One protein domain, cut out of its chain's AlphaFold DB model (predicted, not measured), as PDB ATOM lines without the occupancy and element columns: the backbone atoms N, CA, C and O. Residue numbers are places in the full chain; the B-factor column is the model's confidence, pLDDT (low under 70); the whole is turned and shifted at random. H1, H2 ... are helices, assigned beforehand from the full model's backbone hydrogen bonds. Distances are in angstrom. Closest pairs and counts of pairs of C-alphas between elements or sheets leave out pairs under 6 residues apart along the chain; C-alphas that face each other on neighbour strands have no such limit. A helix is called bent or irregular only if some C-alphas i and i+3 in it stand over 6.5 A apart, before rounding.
ATOM      1  N   SER A 430      34.870 -57.323  -7.956       85.00
ATOM      2  CA  SER A 430      34.152 -57.081  -9.213       85.00
ATOM      3  C   SER A 430      33.337 -58.305  -9.651       85.00
ATOM      4  O   SER A 430      33.651 -59.443  -9.305       85.00
ATOM      5  N   VAL A 431      32.302 -58.084 -10.472       85.81
ATOM      6  CA  VAL A 431      31.482 -59.162 -11.063       85.81
ATOM      7  C   VAL A 431      32.355 -60.183 -11.797       85.81
ATOM      8  O   VAL A 431      32.147 -61.381 -11.647       85.81
ATOM      9  N   HIS A 432      33.367 -59.720 -12.537       86.56
ATOM     10  CA  HIS A 432      34.261 -60.607 -13.274       86.56
ATOM     11  C   HIS A 432      35.079 -61.511 -12.343       86.56
ATOM     12  O   HIS A 432      35.163 -62.710 -12.594       86.56
ATOM     13  N   GLN A 433      35.619 -60.966 -11.247       86.25
ATOM     14  CA  GLN A 433      36.353 -61.749 -10.248       86.25
ATOM     15  C   GLN A 433      35.453 -62.789  -9.577       86.25
ATOM     16  O   GLN A 433      35.864 -63.934  -9.419       86.25
ATOM     17  N   ILE A 434      34.212 -62.424  -9.244       86.56
ATOM     18  CA  ILE A 434      33.232 -63.349  -8.659       86.56
ATOM     19  C   ILE A 434      32.912 -64.486  -9.638       86.56
ATOM     20  O   ILE A 434      33.005 -65.654  -9.265       86.56
ATOM     21  N   SER A 435      32.588 -64.171 -10.896       85.75
ATOM     22  CA  SER A 435      32.338 -65.185 -11.928       85.75
ATOM     23  C   SER A 435      33.557 -66.075 -12.167       85.75
ATOM     24  O   SER A 435      33.405 -67.284 -12.310       85.75
ATOM     25  N   SER A 436      34.765 -65.501 -12.169       86.50
ATOM     26  CA  SER A 436      36.012 -66.254 -12.322       86.50
ATOM     27  C   SER A 436      36.257 -67.203 -11.151       86.50
ATOM     28  O   SER A 436      36.686 -68.329 -11.379       86.50
ATOM     29  N   LEU A 437      35.972 -66.781  -9.915       86.75
ATOM     30  CA  LEU A 437      36.073 -67.640  -8.735       86.75
ATOM     31  C   LEU A 437      35.068 -68.792  -8.815       86.75
ATOM     32  O   LEU A 437      35.471 -69.946  -8.704       86.75
ATOM     33  N   ILE A 438      33.789 -68.499  -9.080       84.94
ATOM     34  CA  ILE A 438      32.741 -69.526  -9.208       84.94
ATOM     35  C   ILE A 438      33.114 -70.550 -10.285       84.94
ATOM     36  O   ILE A 438      33.116 -71.751 -10.022       84.94
ATOM     37  N   ASN A 439      33.470 -70.083 -11.482       83.69
ATOM     38  CA  ASN A 439      33.828 -70.973 -12.583       83.69
ATOM     39  C   ASN A 439      35.125 -71.744 -12.272       83.69
ATOM     40  O   ASN A 439      35.192 -72.941 -12.530       83.69
ATOM     41  N   GLY A 440      36.114 -71.116 -11.628       80.00
ATOM     42  CA  GLY A 440      37.348 -71.779 -11.195       80.00
ATOM     43  C   GLY A 440      37.128 -72.868 -10.134       80.00
ATOM     44  O   GLY A 440      37.852 -73.870 -10.109       80.00
ATOM     45  N   PHE A 441      36.111 -72.730  -9.278       77.12
ATOM     46  CA  PHE A 441      35.691 -73.800  -8.365       77.12
ATOM     47  C   PHE A 441      35.048 -74.978  -9.114       77.12
ATOM     48  O   PHE A 441      35.307 -76.129  -8.763       77.12
ATOM     49  N   LEU A 442      34.297 -74.703 -10.187       72.50
ATOM     50  CA  LEU A 442      33.630 -75.713 -11.018       72.50
ATOM     51  C   LEU A 442      34.559 -76.414 -12.027       72.50
ATOM     52  O   LEU A 442      34.332 -77.573 -12.352       72.50
ATOM     53  N   GLU A 443      35.605 -75.758 -12.532       69.50
ATOM     54  CA  GLU A 443      36.463 -76.308 -13.601       69.50
ATOM     55  C   GLU A 443      37.648 -77.153 -13.083       69.50
ATOM     56  O   GLU A 443      38.267 -77.897 -13.849       69.50
ATOM     57  N   GLY A 444      37.925 -77.120 -11.772       58.09
ATOM     58  CA  GLY A 444      39.086 -77.783 -11.158       58.09
ATOM     59  C   GLY A 444      40.427 -77.120 -11.537       58.09
ATOM     60  O   GLY A 444      40.460 -76.244 -12.402       58.09
ATOM     61  N   PRO A 445      41.560 -77.484 -10.902       51.75
ATOM     62  CA  PRO A 445      42.859 -76.898 -11.228       51.75
ATOM     63  C   PRO A 445      43.238 -77.204 -12.685       51.75
ATOM     64  O   PRO A 445      43.448 -78.358 -13.074       51.75
ATOM     65  N   SER A 446      43.294 -76.154 -13.501       41.50
ATOM     66  CA  SER A 446      43.609 -76.194 -14.928       41.50
ATOM     67  C   SER A 446      45.054 -76.669 -15.131       41.50
ATOM     68  O   SER A 446      45.989 -75.885 -15.015       41.50
ATOM     69  N   GLY A 447      45.267 -77.966 -15.389       41.91
ATOM     70  CA  GLY A 447      46.638 -78.464 -15.575       41.91
ATOM     71  C   GLY A 447      46.867 -79.943 -15.894       41.91
ATOM     72  O   GLY A 447      48.010 -80.378 -15.853       41.91
ATOM     73  N   SER A 448      45.855 -80.759 -16.215       35.22
ATOM     74  CA  SER A 448      46.137 -82.108 -16.746       35.22
ATOM     75  C   SER A 448      45.140 -82.537 -17.818       35.22
ATOM     76  O   SER A 448      44.052 -83.041 -17.538       35.22
ATOM     77  N   GLU A 449      45.538 -82.354 -19.075       36.59
ATOM     78  CA  GLU A 449      44.945 -83.047 -20.212       36.59
ATOM     79  C   GLU A 449      45.242 -84.547 -20.096       36.59
ATOM     80  O   GLU A 449      46.303 -85.020 -20.489       36.59
ATOM     81  N   LEU A 450      44.301 -85.322 -19.556       34.81
ATOM     82  CA  LEU A 450      44.236 -86.763 -19.805       34.81
ATOM     83  C   LEU A 450      42.789 -87.166 -20.144       34.81
ATOM     84  O   LEU A 450      41.852 -86.773 -19.435       34.81
ATOM     85  N   PRO A 451      42.564 -87.947 -21.217       41.62
ATOM     86  CA  PRO A 451      41.234 -88.194 -21.751       41.62
ATOM     87  C   PRO A 451      40.606 -89.446 -21.125       41.62
ATOM     88  O   PRO A 451      40.745 -90.533 -21.667       41.62
ATOM     89  N   VAL A 452      39.852 -89.330 -20.023       39.88
ATOM     90  CA  VAL A 452      38.896 -90.388 -19.616       39.88
ATOM     91  C   VAL A 452      37.658 -89.779 -18.940       39.88
ATOM     92  O   VAL A 452      37.736 -89.180 -17.872       39.88
ATOM     93  N   LYS A 453      36.469 -89.963 -19.531       45.62
ATOM     94  CA  LYS A 453      35.188 -89.384 -19.059       45.62
ATOM     95  C   LYS A 453      34.769 -89.809 -17.634       45.62
ATOM     96  O   LYS A 453      34.025 -89.082 -16.989       45.62
ATOM     97  N   LYS A 454      35.268 -90.941 -17.112       42.19
ATOM     98  CA  LYS A 454      34.957 -91.439 -15.752       42.19
ATOM     99  C   LYS A 454      35.842 -90.845 -14.642       42.19
ATOM    100  O   LYS A 454      35.405 -90.797 -13.498       42.19
ATOM    101  N   SER A 455      37.051 -90.362 -14.955       49.34
ATOM    102  CA  SER A 455      37.923 -89.691 -13.973       49.34
ATOM    103  C   SER A 455      37.575 -88.211 -13.799       49.34
ATOM    104  O   SER A 455      37.805 -87.662 -12.726       49.34
ATOM    105  N   LYS A 456      36.957 -87.582 -14.811       50.09
ATOM    106  CA  LYS A 456      36.452 -86.203 -14.724       50.09
ATOM    107  C   LYS A 456      35.307 -86.051 -13.718       50.09
ATOM    108  O   LYS A 456      35.361 -85.117 -12.934       50.09
ATOM    109  N   LYS A 457      34.337 -86.982 -13.674       50.69
ATOM    110  CA  LYS A 457      33.213 -86.919 -12.714       50.69
ATOM    111  C   LYS A 457      33.699 -87.035 -11.259       50.69
ATOM    112  O   LYS A 457      33.396 -86.164 -10.463       50.69
ATOM    113  N   ARG A 458      34.592 -87.994 -10.962       53.00
ATOM    114  CA  ARG A 458      35.214 -88.139  -9.626       53.00
ATOM    115  C   ARG A 458      36.130 -86.973  -9.225       53.00
ATOM    116  O   ARG A 458      36.165 -86.609  -8.056       53.00
ATOM    117  N   LYS A 459      36.895 -86.393 -10.163       55.88
ATOM    118  CA  LYS A 459      37.719 -85.196  -9.894       55.88
ATOM    119  C   LYS A 459      36.856 -83.956  -9.649       55.88
ATOM    120  O   LYS A 459      37.215 -83.142  -8.810       55.88
ATOM    121  N   LEU A 460      35.743 -83.832 -10.371       56.66
ATOM    122  CA  LEU A 460      34.775 -82.753 -10.208       56.66
ATOM    123  C   LEU A 460      34.045 -82.868  -8.864       56.66
ATOM    124  O   LEU A 460      33.973 -81.879  -8.152       56.66
ATOM    125  N   GLU A 461      33.599 -84.068  -8.482       58.44
ATOM    126  CA  GLU A 461      32.997 -84.348  -7.168       58.44
ATOM    127  C   GLU A 461      33.959 -83.972  -6.028       58.44
ATOM    128  O   GLU A 461      33.624 -83.120  -5.214       58.44
ATOM    129  N   LYS A 462      35.212 -84.458  -6.056       61.97
ATOM    130  CA  LYS A 462      36.218 -84.113  -5.034       61.97
ATOM    131  C   LYS A 462      36.526 -82.606  -4.970       61.97
ATOM    132  O   LYS A 462      36.613 -82.018  -3.900       61.97
ATOM    133  N   SER A 463      36.660 -81.973  -6.134       60.62
ATOM    134  CA  SER A 463      36.886 -80.529  -6.267       60.62
ATOM    135  C   SER A 463      35.738 -79.696  -5.694       60.62
ATOM    136  O   SER A 463      35.963 -78.602  -5.174       60.62
ATOM    137  N   ILE A 464      34.508 -80.184  -5.832       62.84
ATOM    138  CA  ILE A 464      33.300 -79.528  -5.342       62.84
ATOM    139  C   ILE A 464      33.189 -79.683  -3.823       62.84
ATOM    140  O   ILE A 464      32.910 -78.686  -3.159       62.84
ATOM    141  N   ASP A 465      33.497 -80.861  -3.278       64.94
ATOM    142  CA  ASP A 465      33.502 -81.121  -1.831       64.94
ATOM    143  C   ASP A 465      34.498 -80.204  -1.095       64.94
ATOM    144  O   ASP A 465      34.153 -79.571  -0.096       64.94
ATOM    145  N   GLU A 466      35.701 -80.030  -1.653       67.56
ATOM    146  CA  GLU A 466      36.737 -79.104  -1.155       67.56
ATOM    147  C   GLU A 466      36.322 -77.615  -1.288       67.56
ATOM    148  O   GLU A 466      36.881 -76.736  -0.629       67.56
ATOM    149  N   SER A 467      35.309 -77.310  -2.111       74.81
ATOM    150  CA  SER A 467      34.862 -75.942  -2.421       74.81
ATOM    151  C   SER A 467      33.529 -75.546  -1.772       74.81
ATOM    152  O   SER A 467      33.134 -74.384  -1.901       74.81
ATOM    153  N   VAL A 468      32.837 -76.442  -1.053       78.75
ATOM    154  CA  VAL A 468      31.503 -76.168  -0.470       78.75
ATOM    155  C   VAL A 468      31.523 -74.943   0.445       78.75
ATOM    156  O   VAL A 468      30.654 -74.078   0.336       78.75
ATOM    157  N   MET A 469      32.523 -74.835   1.325       83.25
ATOM    158  CA  MET A 469      32.614 -73.732   2.286       83.25
ATOM    159  C   MET A 469      32.966 -72.388   1.614       83.25
ATOM    160  O   MET A 469      32.197 -71.441   1.800       83.25
ATOM    161  N   PRO A 470      34.029 -72.273   0.783       86.75
ATOM    162  CA  PRO A 470      34.300 -71.044   0.035       86.75
ATOM    163  C   PRO A 470      33.124 -70.600  -0.841       86.75
ATOM    164  O   PRO A 470      32.811 -69.411  -0.879       86.75
ATOM    165  N   LEU A 471      32.438 -71.542  -1.503       85.69
ATOM    166  CA  LEU A 471      31.257 -71.248  -2.315       85.69
ATOM    167  C   LEU A 471      30.083 -70.764  -1.466       85.69
ATOM    168  O   LEU A 471      29.459 -69.769  -1.824       85.69
ATOM    169  N   ALA A 472      29.792 -71.414  -0.337       85.75
ATOM    170  CA  ALA A 472      28.723 -70.988   0.561       85.75
ATOM    171  C   ALA A 472      28.964 -69.560   1.078       85.75
ATOM    172  O   ALA A 472      28.051 -68.738   1.048       85.75
ATOM    173  N   VAL A 473      30.198 -69.243   1.485       87.81
ATOM    174  CA  VAL A 473      30.575 -67.896   1.946       87.81
ATOM    175  C   VAL A 473      30.480 -66.879   0.813       87.81
ATOM    176  O   VAL A 473      29.900 -65.810   1.002       87.81
ATOM    177  N   LEU A 474      30.980 -67.217  -0.378       87.94
ATOM    178  CA  LEU A 474      30.908 -66.343  -1.545       87.94
ATOM    179  C   LEU A 474      29.457 -66.024  -1.922       87.94
ATOM    180  O   LEU A 474      29.119 -64.853  -2.064       87.94
ATOM    181  N   VAL A 475      28.603 -67.048  -2.039       87.75
ATOM    182  CA  VAL A 475      27.184 -66.911  -2.403       87.75
ATOM    183  C   VAL A 475      26.424 -66.105  -1.356       87.75
ATOM    184  O   VAL A 475      25.708 -65.175  -1.716       87.75
ATOM    185  N   ASN A 476      26.617 -66.406  -0.068       86.62
ATOM    186  CA  ASN A 476      25.946 -65.698   1.024       86.62
ATOM    187  C   ASN A 476      26.349 -64.211   1.114       86.62
ATOM    188  O   ASN A 476      25.634 -63.410   1.705       86.62
ATOM    189  N   SER A 477      27.483 -63.835   0.514       86.44
ATOM    190  CA  SER A 477      28.011 -62.464   0.511       86.44
ATOM    191  C   SER A 477      27.643 -61.659  -0.743       86.44
ATOM    192  O   SER A 477      28.069 -60.509  -0.886       86.44
ATOM    193  N   LEU A 478      26.898 -62.240  -1.691       87.38
ATOM    194  CA  LEU A 478      26.532 -61.555  -2.931       87.38
ATOM    195  C   LEU A 478      25.505 -60.451  -2.672       87.38
ATOM    196  O   LEU A 478      24.425 -60.693  -2.140       87.38
ATOM    197  N   SER A 479      25.815 -59.232  -3.118       86.75
ATOM    198  CA  SER A 479      24.860 -58.128  -3.066       86.75
ATOM    199  C   SER A 479      23.766 -58.285  -4.134       86.75
ATOM    200  O   SER A 479      24.070 -58.740  -5.245       86.75
ATOM    201  N   PRO A 480      22.518 -57.841  -3.866       85.12
ATOM    202  CA  PRO A 480      21.401 -57.966  -4.809       85.12
ATOM    203  C   PRO A 480      21.694 -57.401  -6.208       85.12
ATOM    204  O   PRO A 480      21.251 -57.957  -7.207       85.12
ATOM    205  N   GLU A 481      22.503 -56.342  -6.305       86.31
ATOM    206  CA  GLU A 481      22.906 -55.724  -7.577       86.31
ATOM    207  C   GLU A 481      23.819 -56.614  -8.439       86.31
ATOM    208  O   GLU A 481      23.806 -56.528  -9.670       86.31
ATOM    209  N   LYS A 482      24.640 -57.462  -7.805       87.25
ATOM    210  CA  LYS A 482      25.590 -58.343  -8.497       87.25
ATOM    211  C   LYS A 482      24.937 -59.651  -8.934       87.25
ATOM    212  O   LYS A 482      25.359 -60.206  -9.946       87.25
ATOM    213  N   VAL A 483      23.898 -60.107  -8.229       88.12
ATOM    214  CA  VAL A 483      23.206 -61.385  -8.477       88.12
ATOM    215  C   VAL A 483      22.766 -61.560  -9.943       88.12
ATOM    216  O   VAL A 483      23.144 -62.574 -10.536       88.12
ATOM    217  N   PRO A 484      22.079 -60.600 -10.602       86.12
ATOM    218  CA  PRO A 484      21.686 -60.752 -12.006       86.12
ATOM    219  C   PRO A 484      22.878 -60.900 -12.958       86.12
ATOM    220  O   PRO A 484      22.782 -61.587 -13.970       86.12
ATOM    221  N   ARG A 485      24.015 -60.273 -12.631       87.31
ATOM    222  CA  ARG A 485      25.210 -60.242 -13.486       87.31
ATOM    223  C   ARG A 485      26.053 -61.513 -13.386       87.31
ATOM    224  O   ARG A 485      26.828 -61.789 -14.292       87.31
ATOM    225  N   VAL A 486      25.890 -62.283 -12.309       88.69
ATOM    226  CA  VAL A 486      26.541 -63.590 -12.114       88.69
ATOM    227  C   VAL A 486      25.570 -64.765 -12.284       88.69
ATOM    228  O   VAL A 486      25.941 -65.908 -12.020       88.69
ATOM    229  N   LYS A 487      24.336 -64.504 -12.747       87.19
ATOM    230  CA  LYS A 487      23.250 -65.492 -12.866       87.19
ATOM    231  C   LYS A 487      23.681 -66.751 -13.618       87.19
ATOM    232  O   LYS A 487      23.413 -67.845 -13.142       87.19
ATOM    233  N   GLU A 488      24.395 -66.616 -14.736       86.12
ATOM    234  CA  GLU A 488      24.852 -67.768 -15.527       86.12
ATOM    235  C   GLU A 488      25.793 -68.692 -14.732       86.12
ATOM    236  O   GLU A 488      25.618 -69.909 -14.738       86.12
ATOM    237  N   SER A 489      26.755 -68.124 -13.997       86.44
ATOM    238  CA  SER A 489      27.668 -68.892 -13.140       86.44
ATOM    239  C   SER A 489      26.933 -69.578 -11.985       86.44
ATOM    240  O   SER A 489      27.256 -70.712 -11.648       86.44
ATOM    241  N   LEU A 490      25.921 -68.926 -11.400       87.75
ATOM    242  CA  LEU A 490      25.106 -69.512 -10.329       87.75
ATOM    243  C   LEU A 490      24.204 -70.648 -10.833       87.75
ATOM    244  O   LEU A 490      24.086 -71.669 -10.161       87.75
ATOM    245  N   MET A 491      23.616 -70.512 -12.026       85.19
ATOM    246  CA  MET A 491      22.801 -71.570 -12.638       85.19
ATOM    247  C   MET A 491      23.619 -72.846 -12.878       85.19
ATOM    248  O   MET A 491      23.141 -73.933 -12.571       85.19
ATOM    249  N   LYS A 492      24.890 -72.724 -13.292       84.00
ATOM    250  CA  LYS A 492      25.797 -73.880 -13.444       84.00
ATOM    251  C   LYS A 492      25.976 -74.674 -12.139       84.00
ATOM    252  O   LYS A 492      26.107 -75.896 -12.181       84.00
ATOM    253  N   ILE A 493      25.957 -74.005 -10.981       83.00
ATOM    254  CA  ILE A 493      26.004 -74.678  -9.671       83.00
ATOM    255  C   ILE A 493      24.692 -75.431  -9.406       83.00
ATOM    256  O   ILE A 493      24.721 -76.569  -8.942       83.00
ATOM    257  N   LEU A 494      23.541 -74.818  -9.704       80.94
ATOM    258  CA  LEU A 494      22.230 -75.446  -9.501       80.94
ATOM    259  C   LEU A 494      22.041 -76.697 -10.367       80.94
ATOM    260  O   LEU A 494      21.512 -77.692  -9.874       80.94
ATOM    261  N   ASP A 495      22.545 -76.676 -11.602       80.31
ATOM    262  CA  ASP A 495      22.480 -77.796 -12.553       80.31
ATOM    263  C   ASP A 495      23.383 -78.986 -12.164       80.31
ATOM    264  O   ASP A 495      23.345 -80.048 -12.785       80.31
ATOM    265  N   THR A 496      24.217 -78.834 -11.135       76.31
ATOM    266  CA  THR A 496      25.131 -79.888 -10.693       76.31
ATOM    267  C   THR A 496      24.381 -80.958  -9.890       76.31
ATOM    268  O   THR A 496      23.731 -80.650  -8.899       76.31
ATOM    269  N   GLU A 497      24.509 -82.240 -10.247       68.00
ATOM    270  CA  GLU A 497      23.775 -83.354  -9.605       68.00
ATOM    271  C   GLU A 497      24.234 -83.708  -8.173       68.00
ATOM    272  O   GLU A 497      23.587 -84.516  -7.512       68.00
ATOM    273  N   SER A 498      25.335 -83.136  -7.671       70.19
ATOM    274  CA  SER A 498      25.872 -83.490  -6.348       70.19
ATOM    275  C   SER A 498      24.900 -83.131  -5.209       70.19
ATOM    276  O   SER A 498      24.296 -82.048  -5.195       70.19
ATOM    277  N   LEU A 499      24.763 -84.055  -4.251       62.28
ATOM    278  CA  LEU A 499      23.991 -83.888  -3.014       62.28
ATOM    279  C   LEU A 499      24.767 -83.078  -1.960       62.28
ATOM    280  O   LEU A 499      24.150 -82.386  -1.149       62.28
ATOM    281  N   ASP A 500      26.100 -83.081  -2.009       68.19
ATOM    282  CA  ASP A 500      26.966 -82.441  -1.006       68.19
ATOM    283  C   ASP A 500      27.010 -80.904  -1.121       68.19
ATOM    284  O   ASP A 500      27.408 -80.205  -0.191       68.19
ATOM    285  N   ILE A 501      26.480 -80.347  -2.217       75.75
ATOM    286  CA  ILE A 501      26.304 -78.897  -2.427       75.75
ATOM    287  C   ILE A 501      24.913 -78.379  -2.057       75.75
ATOM    288  O   ILE A 501      24.582 -77.238  -2.390       75.75
ATOM    289  N   SER A 502      24.084 -79.176  -1.375       77.19
ATOM    290  CA  SER A 502      22.712 -78.778  -1.010       77.19
ATOM    291  C   SER A 502      22.668 -77.438  -0.268       77.19
ATOM    292  O   SER A 502      21.834 -76.592  -0.583       77.19
ATOM    293  N   LYS A 503      23.642 -77.173   0.614       80.81
ATOM    294  CA  LYS A 503      23.781 -75.879   1.300       80.81
ATOM    295  C   LYS A 503      23.981 -74.713   0.329       80.81
ATOM    296  O   LYS A 503      23.323 -73.684   0.439       80.81
ATOM    297  N   VAL A 504      24.880 -74.871  -0.644       84.56
ATOM    298  CA  VAL A 504      25.165 -73.837  -1.651       84.56
ATOM    299  C   VAL A 504      23.941 -73.625  -2.542       84.56
ATOM    300  O   VAL A 504      23.558 -72.484  -2.781       84.56
ATOM    301  N   LYS A 505      23.272 -74.703  -2.970       85.19
ATOM    302  CA  LYS A 505      22.027 -74.630  -3.748       85.19
ATOM    303  C   LYS A 505      20.930 -73.879  -2.994       85.19
ATOM    304  O   LYS A 505      20.318 -72.979  -3.564       85.19
ATOM    305  N   TYR A 506      20.720 -74.194  -1.716       86.06
ATOM    306  CA  TYR A 506      19.774 -73.480  -0.857       86.06
ATOM    307  C   TYR A 506      20.084 -71.978  -0.777       86.06
ATOM    308  O   TYR A 506      19.180 -71.150  -0.934       86.06
ATOM    309  N   LEU A 507      21.357 -71.617  -0.584       87.81
ATOM    310  CA  LEU A 507      21.782 -70.218  -0.544       87.81
ATOM    311  C   LEU A 507      21.514 -69.510  -1.878       87.81
ATOM    312  O   LEU A 507      20.948 -68.421  -1.872       87.81
ATOM    313  N   ILE A 508      21.814 -70.143  -3.018       88.31
ATOM    314  CA  ILE A 508      21.525 -69.580  -4.349       88.31
ATOM    315  C   ILE A 508      20.016 -69.374  -4.544       88.31
ATOM    316  O   ILE A 508      19.588 -68.289  -4.935       88.31
ATOM    317  N   MET A 509      19.194 -70.374  -4.209       87.56
ATOM    318  CA  MET A 509      17.725 -70.286  -4.265       87.56
ATOM    319  C   MET A 509      17.145 -69.224  -3.316       87.56
ATOM    320  O   MET A 509      16.018 -68.748  -3.494       87.56
ATOM    321  N   SER A 510      17.901 -68.841  -2.289       88.12
ATOM    322  CA  SER A 510      17.530 -67.777  -1.359       88.12
ATOM    323  C   SER A 510      17.866 -66.376  -1.877       88.12
ATOM    324  O   SER A 510      17.269 -65.424  -1.383       88.12
ATOM    325  N   LEU A 511      18.738 -66.235  -2.888       87.56
ATOM    326  CA  LEU A 511      19.106 -64.933  -3.467       87.56
ATOM    327  C   LEU A 511      17.973 -64.293  -4.280       87.56
ATOM    328  O   LEU A 511      17.813 -63.077  -4.258       87.56
ATOM    329  N   SER A 512      17.216 -65.092  -5.038       84.25
ATOM    330  CA  SER A 512      16.088 -64.615  -5.851       84.25
ATOM    331  C   SER A 512      15.113 -65.757  -6.171       84.25
ATOM    332  O   SER A 512      15.573 -66.879  -6.407       84.25
ATOM    333  N   PRO A 513      13.789 -65.500  -6.238       82.88
ATOM    334  CA  PRO A 513      12.799 -66.477  -6.700       82.88
ATOM    335  C   PRO A 513      13.102 -67.073  -8.082       82.88
ATOM    336  O   PRO A 513      12.781 -68.232  -8.322       82.88
ATOM    337  N   ASP A 514      13.782 -66.322  -8.956       84.12
ATOM    338  CA  ASP A 514      14.200 -66.756 -10.299       84.12
ATOM    339  C   ASP A 514      15.049 -68.036 -10.315       84.12
ATOM    340  O   ASP A 514      15.122 -68.713 -11.340       84.12
ATOM    341  N   PHE A 515      15.753 -68.327  -9.218       85.75
ATOM    342  CA  PHE A 515      16.618 -69.502  -9.097       85.75
ATOM    343  C   PHE A 515      15.867 -70.753  -8.640       85.75
ATOM    344  O   PHE A 515      16.450 -71.831  -8.584       85.75
ATOM    345  N   VAL A 516      14.592 -70.625  -8.276       83.75
ATOM    346  CA  VAL A 516      13.813 -71.725  -7.715       83.75
ATOM    347  C   VAL A 516      13.065 -72.431  -8.838       83.75
ATOM    348  O   VAL A 516      12.177 -71.858  -9.458       83.75
ATOM    349  N   SER A 517      13.403 -73.696  -9.087       73.44
ATOM    350  CA  SER A 517      12.699 -74.564 -10.038       73.44
ATOM    351  C   SER A 517      12.302 -75.870  -9.358       73.44
ATOM    352  O   SER A 517      13.121 -76.509  -8.697       73.44
ATOM    353  N   SER A 518      11.052 -76.304  -9.551       59.19
ATOM    354  CA  SER A 518      10.526 -77.534  -8.944       59.19
ATOM    355  C   SER A 518      11.243 -78.811  -9.402       59.19
ATOM    356  O   SER A 518      11.101 -79.843  -8.761       59.19
ATOM    357  N   ALA A 519      11.995 -78.761 -10.508       56.91
ATOM    358  CA  ALA A 519      12.756 -79.897 -11.031       56.91
ATOM    359  C   ALA A 519      14.163 -80.040 -10.415       56.91
ATOM    360  O   ALA A 519      14.809 -81.061 -10.625       56.91
ATOM    361  N   MET A 520      14.652 -79.029  -9.683       63.72
ATOM    362  CA  MET A 520      16.051 -78.969  -9.225       63.72
ATOM    363  C   MET A 520      16.334 -79.732  -7.925       63.72
ATOM    364  O   MET A 520      17.499 -79.944  -7.589       63.72
ATOM    365  N   VAL A 521      15.304 -80.149  -7.185       66.25
ATOM    366  CA  VAL A 521      15.473 -80.844  -5.903       66.25
ATOM    367  C   VAL A 521      14.903 -82.254  -6.013       66.25
ATOM    368  O   VAL A 521      13.723 -82.432  -6.310       66.25
ATOM    369  N   SER A 522      15.757 -83.255  -5.789       66.06
ATOM    370  CA  SER A 522      15.325 -84.651  -5.685       66.06
ATOM    371  C   SER A 522      14.384 -84.807  -4.492       66.06
ATOM    372  O   SER A 522      14.648 -84.251  -3.431       66.06
ATOM    373  N   THR A 523      13.309 -85.579  -4.647       62.44
ATOM    374  CA  THR A 523      12.455 -86.004  -3.525       62.44
ATOM    375  C   THR A 523      13.037 -87.204  -2.771       62.44
ATOM    376  O   THR A 523      12.439 -87.666  -1.801       62.44
ATOM    377  N   GLU A 524      14.169 -87.753  -3.222       64.56
ATOM    378  CA  GLU A 524      14.857 -88.851  -2.547       64.56
ATOM    379  C   GLU A 524      15.711 -88.317  -1.393       64.56
ATOM    380  O   GLU A 524      16.697 -87.603  -1.582       64.56
ATOM    381  N   PHE A 525      15.320 -88.690  -0.177       64.31
ATOM    382  CA  PHE A 525      15.963 -88.256   1.053       64.31
ATOM    383  C   PHE A 525      17.397 -88.806   1.201       64.31
ATOM    384  O   PHE A 525      17.604 -90.019   1.295       64.31
ATOM    385  N   SER A 526      18.383 -87.909   1.312       65.12
ATOM    386  CA  SER A 526      19.752 -88.240   1.737       65.12
ATOM    387  C   SER A 526      19.915 -88.059   3.248       65.12
ATOM    388  O   SER A 526      19.578 -87.015   3.804       65.12
ATOM    389  N   LYS A 527      20.494 -89.062   3.924       63.22
ATOM    390  CA  LYS A 527      20.785 -89.002   5.371       63.22
ATOM    391  C   LYS A 527      21.949 -88.064   5.711       63.22
ATOM    392  O   LYS A 527      21.996 -87.539   6.823       63.22
ATOM    393  N   HIS A 528      22.892 -87.872   4.787       62.09
ATOM    394  CA  HIS A 528      24.008 -86.944   4.960       62.09
ATOM    395  C   HIS A 528      23.524 -85.525   4.617       62.09
ATOM    396  O   HIS A 528      22.997 -85.309   3.530       62.09
ATOM    397  N   ASN A 529      23.658 -84.583   5.560       69.31
ATOM    398  CA  ASN A 529      23.205 -83.182   5.455       69.31
ATOM    399  C   ASN A 529      21.685 -82.990   5.264       69.31
ATOM    400  O   ASN A 529      21.238 -82.147   4.487       69.31
ATOM    401  N   TRP A 530      20.883 -83.745   6.027       79.44
ATOM    402  CA  TRP A 530      19.414 -83.678   5.992       79.44
ATOM    403  C   TRP A 530      18.857 -82.249   6.153       79.44
ATOM    404  O   TRP A 530      17.900 -81.899   5.469       79.44
ATOM    405  N   LEU A 531      19.462 -81.409   7.004       82.31
ATOM    406  CA  LEU A 531      19.007 -80.033   7.236       82.31
ATOM    407  C   LEU A 531      19.060 -79.178   5.960       82.31
ATOM    408  O   LEU A 531      18.071 -78.544   5.597       82.31
ATOM    409  N   ASP A 532      20.187 -79.214   5.244       80.25
ATOM    410  CA  ASP A 532      20.370 -78.469   3.993       80.25
ATOM    411  C   ASP A 532      19.455 -79.005   2.878       80.25
ATOM    412  O   ASP A 532      18.957 -78.245   2.039       80.25
ATOM    413  N   TYR A 533      19.200 -80.319   2.883       83.06
ATOM    414  CA  TYR A 533      18.241 -80.958   1.984       83.06
ATOM    415  C   TYR A 533      16.817 -80.438   2.223       83.06
ATOM    416  O   TYR A 533      16.194 -79.917   1.296       83.06
ATOM    417  N   PHE A 534      16.302 -80.510   3.456       85.00
ATOM    418  CA  PHE A 534      14.949 -80.025   3.745       85.00
ATOM    419  C   PHE A 534      14.834 -78.516   3.554       85.00
ATOM    420  O   PHE A 534      13.824 -78.066   3.022       85.00
ATOM    421  N   SER A 535      15.881 -77.751   3.869       86.56
ATOM    422  CA  SER A 535      15.935 -76.314   3.584       86.56
ATOM    423  C   SER A 535      15.756 -76.006   2.101       86.56
ATOM    424  O   SER A 535      15.001 -75.108   1.721       86.56
ATOM    425  N   SER A 536      16.402 -76.799   1.243       84.69
ATOM    426  CA  SER A 536      16.252 -76.711  -0.209       84.69
ATOM    427  C   SER A 536      14.825 -77.049  -0.650       84.69
ATOM    428  O   SER A 536      14.225 -76.284  -1.404       84.69
ATOM    429  N   VAL A 537      14.247 -78.151  -0.152       85.88
ATOM    430  CA  VAL A 537      12.871 -78.554  -0.501       85.88
ATOM    431  C   VAL A 537      11.845 -77.527  -0.012       85.88
ATOM    432  O   VAL A 537      10.927 -77.177  -0.752       85.88
ATOM    433  N   PHE A 538      11.999 -77.008   1.206       89.31
ATOM    434  CA  PHE A 538      11.083 -76.032   1.800       89.31
ATOM    435  C   PHE A 538      11.147 -74.708   1.047       89.31
ATOM    436  O   PHE A 538      10.110 -74.103   0.787       89.31
ATOM    437  N   ARG A 539      12.342 -74.300   0.600       88.81
ATOM    438  CA  ARG A 539      12.499 -73.132  -0.269       88.81
ATOM    439  C   ARG A 539      11.785 -73.298  -1.612       88.81
ATOM    440  O   ARG A 539      11.206 -72.334  -2.109       88.81
ATOM    441  N   VAL A 540      11.794 -74.498  -2.193       87.50
ATOM    442  CA  VAL A 540      11.006 -74.784  -3.402       87.50
ATOM    443  C   VAL A 540       9.509 -74.745  -3.098       87.50
ATOM    444  O   VAL A 540       8.774 -74.099  -3.841       87.50
ATOM    445  N   ALA A 541       9.069 -75.374  -2.004       88.25
ATOM    446  CA  ALA A 541       7.666 -75.434  -1.583       88.25
ATOM    447  C   ALA A 541       7.064 -74.065  -1.221       88.25
ATOM    448  O   ALA A 541       5.860 -73.866  -1.348       88.25
ATOM    449  N   GLU A 542       7.899 -73.115  -0.797       88.31
ATOM    450  CA  GLU A 542       7.511 -71.727  -0.525       88.31
ATOM    451  C   GLU A 542       7.030 -70.992  -1.792       88.31
ATOM    452  O   GLU A 542       6.177 -70.115  -1.702       88.31
ATOM    453  N   ILE A 543       7.563 -71.341  -2.972       86.50
ATOM    454  CA  ILE A 543       7.289 -70.639  -4.242       86.50
ATOM    455  C   ILE A 543       6.454 -71.496  -5.202       86.50
ATOM    456  O   ILE A 543       5.593 -70.978  -5.912       86.50
ATOM    457  N   HIS A 544       6.699 -72.805  -5.241       84.94
ATOM    458  CA  HIS A 544       6.075 -73.748  -6.165       84.94
ATOM    459  C   HIS A 544       5.345 -74.861  -5.418       84.94
ATOM    460  O   HIS A 544       5.731 -75.270  -4.328       84.94
ATOM    461  N   GLN A 545       4.328 -75.442  -6.056       80.06
ATOM    462  CA  GLN A 545       3.713 -76.667  -5.550       80.06
ATOM    463  C   GLN A 545       4.659 -77.857  -5.757       80.06
ATOM    464  O   GLN A 545       4.941 -78.256  -6.889       80.06
ATOM    465  N   VAL A 546       5.134 -78.441  -4.658       82.25
ATOM    466  CA  VAL A 546       5.957 -79.655  -4.675       82.25
ATOM    467  C   VAL A 546       5.045 -80.882  -4.669       82.25
ATOM    468  O   VAL A 546       4.230 -81.068  -3.761       82.25
ATOM    469  N   LYS A 547       5.176 -81.737  -5.689       77.69
ATOM    470  CA  LYS A 547       4.473 -83.028  -5.738       77.69
ATOM    471  C   LYS A 547       4.918 -83.892  -4.555       77.69
ATOM    472  O   LYS A 547       6.106 -83.968  -4.276       77.69
ATOM    473  N   GLU A 548       3.965 -84.534  -3.880       82.25
ATOM    474  CA  GLU A 548       4.222 -85.369  -2.694       82.25
ATOM    475  C   GLU A 548       4.907 -84.629  -1.522       82.25
ATOM    476  O   GLU A 548       5.575 -85.258  -0.707       82.25
ATOM    477  N   PHE A 549       4.722 -83.309  -1.367       86.06
ATOM    478  CA  PHE A 549       5.299 -82.568  -0.229       86.06
ATOM    479  C   PHE A 549       4.936 -83.179   1.136       86.06
ATOM    480  O   PHE A 549       5.771 -83.241   2.033       86.06
ATOM    481  N   SER A 550       3.719 -83.716   1.276       86.31
ATOM    482  CA  SER A 550       3.288 -84.435   2.480       86.31
ATOM    483  C   SER A 550       4.165 -85.649   2.806       86.31
ATOM    484  O   SER A 550       4.433 -85.906   3.975       86.31
ATOM    485  N   LYS A 551       4.667 -86.369   1.795       87.25
ATOM    486  CA  LYS A 551       5.614 -87.478   1.975       87.25
ATOM    487  C   LYS A 551       6.950 -86.977   2.518       87.25
ATOM    488  O   LYS A 551       7.452 -87.551   3.471       87.25
ATOM    489  N   VAL A 552       7.466 -85.864   1.991       87.12
ATOM    490  CA  VAL A 552       8.703 -85.239   2.492       87.12
ATOM    491  C   VAL A 552       8.557 -84.813   3.957       87.12
ATOM    492  O   VAL A 552       9.465 -85.029   4.756       87.12
ATOM    493  N   VAL A 553       7.411 -84.236   4.329       89.75
ATOM    494  CA  VAL A 553       7.121 -83.863   5.724       89.75
ATOM    495  C   VAL A 553       7.019 -85.105   6.620       89.75
ATOM    496  O   VAL A 553       7.578 -85.107   7.716       89.75
ATOM    497  N   ASN A 554       6.387 -86.187   6.153       89.44
ATOM    498  CA  ASN A 554       6.356 -87.458   6.883       89.44
ATOM    499  C   ASN A 554       7.771 -88.019   7.103       89.44
ATOM    500  O   ASN A 554       8.112 -88.386   8.228       89.44
ATOM    501  N   ASP A 555       8.600 -88.033   6.056       87.19
ATOM    502  CA  ASP A 555       9.987 -88.506   6.114       87.19
ATOM    503  C   ASP A 555      10.817 -87.668   7.102       87.19
ATOM    504  O   ASP A 555      11.600 -88.215   7.882       87.19
ATOM    505  N   LEU A 556      10.602 -86.346   7.134       88.81
ATOM    506  CA  LEU A 556      11.212 -85.435   8.104       88.81
ATOM    507  C   LEU A 556      10.859 -85.824   9.545       88.81
ATOM    508  O   LEU A 556      11.758 -86.014  10.363       88.81
ATOM    509  N   PHE A 557       9.573 -85.958   9.880       88.31
ATOM    510  CA  PHE A 557       9.172 -86.282  11.253       88.31
ATOM    511  C   PHE A 557       9.525 -87.718  11.650       88.31
ATOM    512  O   PHE A 557       9.861 -87.966  12.809       88.31
ATOM    513  N   GLU A 558       9.518 -88.666  10.712       86.50
ATOM    514  CA  GLU A 558      10.036 -90.011  10.959       86.50
ATOM    515  C   GLU A 558      11.544 -89.977  11.255       86.50
ATOM    516  O   GLU A 558      12.018 -90.643  12.183       86.50
ATOM    517  N   PHE A 559      12.300 -89.153  10.527       84.94
ATOM    518  CA  PHE A 559      13.724 -88.958  10.764       84.94
ATOM    519  C   PHE A 559      14.007 -88.282  12.114       84.94
ATOM    520  O   PHE A 559      14.874 -88.761  12.851       84.94
ATOM    521  N   LEU A 560      13.262 -87.230  12.467       86.25
ATOM    522  CA  LEU A 560      13.376 -86.523  13.751       86.25
ATOM    523  C   LEU A 560      13.040 -87.436  14.940       86.25
ATOM    524  O   LEU A 560      13.738 -87.411  15.952       86.25
ATOM    525  N   LYS A 561      12.028 -88.306  14.812       82.44
ATOM    526  CA  LYS A 561      11.692 -89.308  15.842       82.44
ATOM    527  C   LYS A 561      12.815 -90.315  16.068       82.44
ATOM    528  O   LYS A 561      13.082 -90.696  17.207       82.44
ATOM    529  N   ARG A 562      13.462 -90.765  14.989       79.25
ATOM    530  CA  ARG A 562      14.555 -91.750  15.041       79.25
ATOM    531  C   ARG A 562      15.874 -91.138  15.516       79.25
ATOM    532  O   ARG A 562      16.686 -91.853  16.097       79.25
ATOM    533  N   ASN A 563      16.086 -89.840  15.295       72.12
ATOM    534  CA  ASN A 563      17.337 -89.152  15.598       72.12
ATOM    535  C   ASN A 563      17.089 -87.923  16.481       72.12
ATOM    536  O   ASN A 563      16.800 -86.837  15.980       72.12
ATOM    537  N   LYS A 564      17.318 -88.056  17.794       66.75
ATOM    538  CA  LYS A 564      17.454 -86.909  18.711       66.75
ATOM    539  C   LYS A 564      18.805 -86.212  18.482       66.75
ATOM    540  O   LYS A 564      19.720 -86.302  19.293       66.75
TER     541      LYS A 564
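Overview. This is residues 430 to 564 of the 878 residues of the protein "Putative nucleolar protein URB2p" of Sugiyamaella lignohabitans (UniProt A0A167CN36). Helices H3, H5 and H6 stand side by side in a row, with H1 and H4 as a second, partial layer beside H3 and H5; H7 continues the row past H6, and H2 sits steeply tilted at one end of H1. Residues 446 to 455, of which 453 to 455 belong to H2, stick out as a loop. The printed part has 135 residues with seven named helices in the order H1 to H7 and no named strand, and its class is all helix. It is compact, with a radius of gyration of the C-alphas of 16.2 A and spans of 47 by 38 by 26 A.

Along the chain. The longest helices by residues are H6, residues 530 to 543, 20.5 A from first to last C-alpha, and H7, residues 549 to 562, 20.1 A. H6 begins at C-alpha 530 (19.414, -83.678, 5.992), and H7 ends at C-alpha 562 (14.555, -91.750, 15.041). H5 holds residues 502 to 511, 14.5 A, and H4 residues 483 to 494, 14.1 A. H4 is irregular: C-alphas 485 and 488 are 7.8 A apart. H3 holds residues 468 to 476, 11.9 A, and H2 residues 453 to 465, 19.2 A. H1, residues 431 to 443, 18.0 A, begins at C-alpha 431 (31.482, -59.162, -11.063).

Arrangement. H6 touches H5 at a shallow tilt of 29 degrees, the same way; their closest C-alphas, of Ser 536 and Tyr 506, are 4.8 A apart. H5 is the hub, touching three helices. H3 touches it at a shallow tilt of 9 degrees, the same way, with the C-alphas of Ala 472 and Val 504 closest at 5.1 A. H4 and H5 form a helical hairpin, opposite ways at 25 degrees, closest at the C-alphas of Leu 494 and Lys 505, 5.8 A. H1 touches H4 at a shallow tilt of 6 degrees, the same way, closest at the C-alphas of Ser 435 and Val 486, 6.0 A. H1 touches H2 with residues 441 to 443 alone, at a steep tilt of 54 degrees; the C-alphas of Leu 442 and Ile 464 are closest at 6.8 A. H7 and H6 are close but not clearly touching, with the C-alphas of Phe 549 and Ala 541 closest at 7.6 A. H2 and H3 meet only through their link, and H3 and H4 are apart. Every O i to N i+4 pair is within hydrogen-bond range in H1, H3, H5 and H7; in H2 it is 7 of 9, in H4 5 of 8 and in H6 9 of 10.

Size, cuts and confidence. The farthest C-alphas, of Glu 449 and Lys 561, are 49.4 A apart. The printed part has no cut. The link from H5 to H6, residues 512 to 529, is long. The mean pLDDT of the printed part is 76.1, and 40 residues are under 70, among them 443 to 466 and 518 to 529.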